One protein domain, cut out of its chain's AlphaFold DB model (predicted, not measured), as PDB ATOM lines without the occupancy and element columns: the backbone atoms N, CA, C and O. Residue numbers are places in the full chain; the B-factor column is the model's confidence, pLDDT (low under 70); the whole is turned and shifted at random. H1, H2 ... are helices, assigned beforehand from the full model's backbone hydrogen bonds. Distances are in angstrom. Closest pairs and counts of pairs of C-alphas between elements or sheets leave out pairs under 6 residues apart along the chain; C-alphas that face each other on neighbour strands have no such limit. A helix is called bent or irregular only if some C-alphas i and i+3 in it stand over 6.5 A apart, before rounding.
ATOM      1  N   SER A 717     188.143 171.939 185.306       47.00
ATOM      2  CA  SER A 717     187.031 170.982 185.440       47.00
ATOM      3  C   SER A 717     187.262 169.919 186.520       47.00
ATOM      4  O   SER A 717     186.307 169.529 187.186       47.00
ATOM      5  N   SER A 718     188.503 169.462 186.719       47.53
ATOM      6  CA  SER A 718     188.816 168.432 187.719       47.53
ATOM      7  C   SER A 718     188.638 168.956 189.149       47.53
ATOM      8  O   SER A 718     187.997 168.298 189.971       47.53
ATOM      9  N   SER A 719     189.113 170.174 189.430       45.09
ATOM     10  CA  SER A 719     189.004 170.769 190.767       45.09
ATOM     11  C   SER A 719     187.554 171.049 191.177       45.09
ATOM     12  O   SER A 719     187.203 170.821 192.335       45.09
ATOM     13  N   TYR A 720     186.680 171.452 190.246       50.75
ATOM     14  CA  TYR A 720     185.255 171.651 190.544       50.75
ATOM     15  C   TYR A 720     184.537 170.363 190.976       50.75
ATOM     16  O   TYR A 720     183.735 170.414 191.907       50.75
ATOM     17  N   PHE A 721     184.829 169.212 190.359       52.28
ATOM     18  CA  PHE A 721     184.224 167.938 190.777       52.28
ATOM     19  C   PHE A 721     184.693 167.503 192.171       52.28
ATOM     20  O   PHE A 721     183.859 167.113 192.988       52.28
ATOM     21  N   SER A 722     185.988 167.649 192.475       54.28
ATOM     22  CA  SER A 722     186.534 167.369 193.812       54.28
ATOM     23  C   SER A 722     185.869 168.229 194.896       54.28
ATOM     24  O   SER A 722     185.362 167.693 195.879       54.28
ATOM     25  N   VAL A 723     185.765 169.548 194.685       62.22
ATOM     26  CA  VAL A 723     185.136 170.473 195.648       62.22
ATOM     27  C   VAL A 723     183.657 170.143 195.891       62.22
ATOM     28  O   VAL A 723     183.193 170.219 197.030       62.22
ATOM     29  N   ILE A 724     182.914 169.746 194.852       68.44
ATOM     30  CA  ILE A 724     181.509 169.333 194.992       68.44
ATOM     31  C   ILE A 724     181.403 168.019 195.780       68.44
ATOM     32  O   ILE A 724     180.563 167.931 196.676       68.44
ATOM     33  N   ALA A 725     182.262 167.032 195.507       66.75
ATOM     34  CA  ALA A 725     182.270 165.758 196.227       66.75
ATOM     35  C   ALA A 725     182.536 165.952 197.732       66.75
ATOM     36  O   ALA A 725     181.721 165.535 198.555       66.75
ATOM     37  N   THR A 726     183.600 166.675 198.103       72.06
ATOM     38  CA  THR A 726     183.912 166.969 199.515       72.06
ATOM     39  C   THR A 726     182.784 167.752 200.200       72.06
ATOM     40  O   THR A 726     182.447 167.472 201.350       72.06
ATOM     41  N   GLY A 727     182.147 168.695 199.494       81.25
ATOM     42  CA  GLY A 727     180.992 169.435 200.011       81.25
ATOM     43  C   GLY A 727     179.775 168.548 200.305       81.25
ATOM     44  O   GLY A 727     179.111 168.740 201.324       81.25
ATOM     45  N   VAL A 728     179.501 167.552 199.455       84.62
ATOM     46  CA  VAL A 728     178.419 166.573 199.669       84.62
ATOM     47  C   VAL A 728     178.739 165.637 200.835       84.62
ATOM     48  O   VAL A 728     177.874 165.431 201.684       84.62
ATOM     49  N   VAL A 729     179.971 165.127 200.937       84.75
ATOM     50  CA  VAL A 729     180.397 164.260 202.054       84.75
ATOM     51  C   VAL A 729     180.268 164.987 203.396       84.75
ATOM     52  O   VAL A 729     179.636 164.469 204.317       84.75
ATOM     53  N   LEU A 730     180.760 166.227 203.499       81.12
ATOM     54  CA  LEU A 730     180.615 167.038 204.716       81.12
ATOM     55  C   LEU A 730     179.143 167.318 205.063       81.12
ATOM     56  O   LEU A 730     178.765 167.255 206.233       81.12
ATOM     57  N   PHE A 731     178.290 167.579 204.066       86.38
ATOM     58  CA  PHE A 731     176.852 167.756 204.282       86.38
ATOM     59  C   PHE A 731     176.173 166.479 204.805       86.38
ATOM     60  O   PHE A 731     175.315 166.560 205.688       86.38
ATOM     61  N   LEU A 732     176.565 165.303 204.307       85.44
ATOM     62  CA  LEU A 732     176.060 164.012 204.782       85.44
ATOM     63  C   LEU A 732     176.506 163.725 206.221       85.44
ATOM     64  O   LEU A 732     175.659 163.398 207.049       85.44
ATOM     65  N   ILE A 733     177.785 163.935 206.552       85.50
ATOM     66  CA  ILE A 733     178.317 163.768 207.918       85.50
ATOM     67  C   ILE A 733     177.560 164.666 208.909       85.50
ATOM     68  O   ILE A 733     177.046 164.185 209.920       85.50
ATOM     69  N   VAL A 734     177.405 165.959 208.596       86.81
ATOM     70  CA  VAL A 734     176.644 166.900 209.438       86.81
ATOM     71  C   VAL A 734     175.171 166.490 209.555       86.81
ATOM     72  O   VAL A 734     174.594 166.597 210.637       86.81
ATOM     73  N   SER A 735     174.564 165.964 208.486       86.19
ATOM     74  CA  SER A 735     173.184 165.459 208.511       86.19
ATOM     75  C   SER A 735     173.024 164.224 209.406       86.19
ATOM     76  O   SER A 735     172.045 164.139 210.145       86.19
ATOM     77  N   VAL A 736     173.983 163.291 209.394       84.69
ATOM     78  CA  VAL A 736     173.987 162.107 210.272       84.69
ATOM     79  C   VAL A 736     174.157 162.515 211.737       84.69
ATOM     80  O   VAL A 736     173.368 162.086 212.577       84.69
ATOM     81  N   ILE A 737     175.101 163.413 212.043       83.69
ATOM     82  CA  ILE A 737     175.300 163.949 213.402       83.69
ATOM     83  C   ILE A 737     174.035 164.669 213.895       83.69
ATOM     84  O   ILE A 737     173.600 164.462 215.029       83.69
ATOM     85  N   TYR A 738     173.391 165.472 213.043       86.25
ATOM     86  CA  TYR A 738     172.143 166.160 213.380       86.25
ATOM     87  C   TYR A 738     170.983 165.183 213.636       86.25
ATOM     88  O   TYR A 738     170.235 165.353 214.602       86.25
ATOM     89  N   LEU A 739     170.841 164.131 212.824       83.31
ATOM     90  CA  LEU A 739     169.848 163.069 213.043       83.31
ATOM     91  C   LEU A 739     170.109 162.304 214.349       83.31
ATOM     92  O   LEU A 739     169.158 162.006 215.072       83.31
ATOM     93  N   PHE A 740     171.372 162.041 214.684       80.38
ATOM     94  CA  PHE A 740     171.763 161.394 215.938       80.38
ATOM     95  C   PHE A 740     171.447 162.264 217.167       80.38
ATOM     96  O   PHE A 740     170.871 161.775 218.135       80.38
ATOM     97  N   MET A 741     171.743 163.570 217.117       75.38
ATOM     98  CA  MET A 741     171.426 164.496 218.214       75.38
ATOM     99  C   MET A 741     169.922 164.761 218.385       75.38
ATOM    100  O   MET A 741     169.468 164.984 219.506       75.38
ATOM    101  N   THR A 742     169.141 164.764 217.300       82.88
ATOM    102  CA  THR A 742     167.701 165.087 217.359       82.88
ATOM    103  C   THR A 742     166.804 163.880 217.636       82.88
ATOM    104  O   THR A 742     165.738 164.039 218.234       82.88
ATOM    105  N   ASN A 743     167.210 162.668 217.250       85.69
ATOM    106  CA  ASN A 743     166.412 161.462 217.457       85.69
ATOM    107  C   ASN A 743     166.775 160.756 218.775       85.69
ATOM    108  O   ASN A 743     167.683 159.927 218.830       85.69
ATOM    109  N   LYS A 744     165.990 161.021 219.829       80.81
ATOM    110  CA  LYS A 744     166.150 160.401 221.159       80.81
ATOM    111  C   LYS A 744     166.259 158.869 221.123       80.81
ATOM    112  O   LYS A 744     166.999 158.308 221.921       80.81
ATOM    113  N   ASN A 745     165.573 158.196 220.196       79.12
ATOM    114  CA  ASN A 745     165.593 156.733 220.111       79.12
ATOM    115  C   ASN A 745     166.935 156.200 219.579       79.12
ATOM    116  O   ASN A 745     167.362 155.129 219.993       79.12
ATOM    117  N   LEU A 746     167.607 156.950 218.693       71.31
ATOM    118  CA  LEU A 746     168.965 156.628 218.232       71.31
ATOM    119  C   LEU A 746     169.978 156.791 219.367       71.31
ATOM    120  O   LEU A 746     170.839 155.933 219.541       71.31
ATOM    121  N   ARG A 747     169.831 157.847 220.177       73.12
ATOM    122  CA  ARG A 747     170.688 158.080 221.343       73.12
ATOM    123  C   ARG A 747     170.558 156.969 222.388       73.12
ATOM    124  O   ARG A 747     171.564 156.399 222.777       73.12
ATOM    125  N   ILE A 748     169.326 156.604 222.756       78.56
ATOM    126  CA  ILE A 748     169.050 155.515 223.711       78.56
ATOM    127  C   ILE A 748     169.593 154.173 223.192       78.56
ATOM    128  O   ILE A 748     170.147 153.400 223.967       78.56
ATOM    129  N   ALA A 749     169.477 153.895 221.888       75.94
ATOM    130  CA  ALA A 749     170.046 152.684 221.295       75.94
ATOM    131  C   ALA A 749     171.586 152.657 221.358       75.94
ATOM    132  O   ALA A 749     172.165 151.589 221.539       75.94
ATOM    133  N   PHE A 750     172.244 153.816 221.247       76.94
ATOM    134  CA  PHE A 750     173.698 153.937 221.381       76.94
ATOM    135  C   PHE A 750     174.146 153.803 222.846       76.94
ATOM    136  O   PHE A 750     175.013 152.992 223.142       76.94
ATOM    137  N   GLU A 751     173.475 154.495 223.773       76.00
ATOM    138  CA  GLU A 751     173.704 154.394 225.226       76.00
ATOM    139  C   GLU A 751     173.516 152.942 225.733       76.00
ATOM    140  O   GLU A 751     174.262 152.472 226.592       76.00
ATOM    141  N   GLN A 752     172.567 152.186 225.160       78.06
ATOM    142  CA  GLN A 752     172.403 150.747 225.416       78.06
ATOM    143  C   GLN A 752     173.488 149.884 224.751       78.06
ATOM    144  O   GLN A 752     173.887 148.869 225.322       78.06
ATOM    145  N   GLY A 753     173.984 150.274 223.573       77.50
ATOM    146  CA  GLY A 753     175.107 149.620 222.898       77.50
ATOM    147  C   GLY A 753     176.404 149.720 223.704       77.50
ATOM    148  O   GLY A 753     177.022 148.694 223.985       77.50
ATOM    149  N   ASP A 754     176.754 150.927 224.153       71.31
ATOM    150  CA  ASP A 754     177.921 151.186 225.006       71.31
ATOM    151  C   ASP A 754     177.830 150.434 226.342       71.31
ATOM    152  O   ASP A 754     178.819 149.867 226.804       71.31
ATOM    153  N   TYR A 755     176.636 150.349 226.943       71.62
ATOM    154  CA  TYR A 755     176.415 149.554 228.157       71.62
ATOM    155  C   TYR A 755     176.683 148.053 227.936       71.62
ATOM    156  O   TYR A 755     177.315 147.404 228.771       71.62
ATOM    157  N   ILE A 756     176.246 147.497 226.801       70.88
ATOM    158  CA  ILE A 756     176.480 146.090 226.442       70.88
ATOM    159  C   ILE A 756     177.970 145.841 226.150       70.88
ATOM    160  O   ILE A 756     178.538 144.877 226.666       70.88
ATOM    161  N   LEU A 757     178.628 146.721 225.389       69.88
ATOM    162  CA  LEU A 757     180.076 146.678 225.139       69.88
ATOM    163  C   LEU A 757     180.888 146.787 226.439       69.88
ATOM    164  O   LEU A 757     181.852 146.043 226.623       69.88
ATOM    165  N   GLY A 758     180.463 147.645 227.368       67.81
ATOM    166  CA  GLY A 758     181.037 147.767 228.707       67.81
ATOM    167  C   GLY A 758     180.912 146.483 229.531       67.81
ATOM    168  O   GLY A 758     181.879 146.085 230.177       67.81
ATOM    169  N   GLN A 759     179.774 145.781 229.466       66.69
ATOM    170  CA  GLN A 759     179.644 144.473 230.121       66.69
ATOM    171  C   GLN A 759     180.536 143.404 229.478       66.69
ATOM    172  O   GLN A 759     181.167 142.645 230.210       66.69
ATOM    173  N   TYR A 760     180.669 143.360 228.148       63.81
ATOM    174  CA  TYR A 760     181.603 142.426 227.503       63.81
ATOM    175  C   TYR A 760     183.070 142.717 227.862       63.81
ATOM    176  O   TYR A 760     183.804 141.781 228.175       63.81
ATOM    177  N   ARG A 761     183.478 143.993 227.935       64.62
ATOM    178  CA  ARG A 761     184.803 144.411 228.445       64.62
ATOM    179  C   ARG A 761     185.006 144.176 229.954       64.62
ATOM    180  O   ARG A 761     186.123 144.319 230.426       64.62
ATOM    181  N   SER A 762     183.962 143.802 230.697       52.81
ATOM    182  CA  SER A 762     184.030 143.425 232.121       52.81
ATOM    183  C   SER A 762     184.031 141.902 232.354       52.81
ATOM    184  O   SER A 762     183.990 141.467 233.508       52.81
ATOM    185  N   ILE A 763     183.996 141.093 231.287       64.06
ATOM    186  CA  ILE A 763     183.881 139.621 231.339       64.06
ATOM    187  C   ILE A 763     185.116 138.916 230.738       64.06
ATOM    188  O   ILE A 763     185.326 137.734 231.023       64.06
ATOM    189  N   GLY A 764     185.918 139.629 229.937       51.44
ATOM    190  CA  GLY A 764     187.281 139.229 229.555       51.44
ATOM    191  C   GLY A 764     188.285 139.517 230.665       51.44
ATOM    192  O   GLY A 764     189.160 138.649 230.863       51.44
TER     193      GLY A 764
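Overview. This is residues 717 to 764 of the 764 residues of an uncharacterized protein of Stentor coeruleus (UniProt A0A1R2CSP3). Two straight helices meet at their ends in a wide L, with H1 as the longer arm, H2 as the shorter one and a single residue, Asn 743, at the corner. There is no core: the arms point away from each other, and beyond the corner each stands free, as do the last four residues after H2. The printed part has 48 residues, with two named helices, H1 then H2, and no named strand; the class is all helix. The whole is extended, with a radius of gyration of the C-alphas of 17.6 A, and it spans 55 by 27 by 7 A.

Along the chain. H1 covers residues 717 to 742, from C-alpha 717 at (187.031, 170.982, 185.440) to C-alpha 742 at (167.701, 165.087, 217.359), a length of 37.8 A. H2 covers residues 744 to 760, 24.5 A from first to last C-alpha, and ends at C-alpha 760 at (181.603, 142.426, 227.503). Neither helix is bent.

Arrangement. H1 and H2 only just touch, and only at the corner by their tight link, with 3 pairs of C-alphas within 8 A. The closest C-alphas are those of Phe 740 and Leu 746, 6.0 A apart. H1 touches H2 with residues 740 to 741 alone, and H2 touches H1 with residues 746 to 747 alone. Their lines are about perpendicular, at 83 degrees, and their centres are 26.8 A apart. In H2 every O i to N i+4 pair is within hydrogen-bond range; in H1 21 of 22 are.

Size, cuts and confidence. The two C-alphas farthest apart are those of Ser 717 and Ile 763, at 55.7 A. The printed part has no cut, and it ends at Gly 764, the chain's last residue. The mean pLDDT of the printed part is 72.4; residues 717 to 725 and 757 to 764 are under 70.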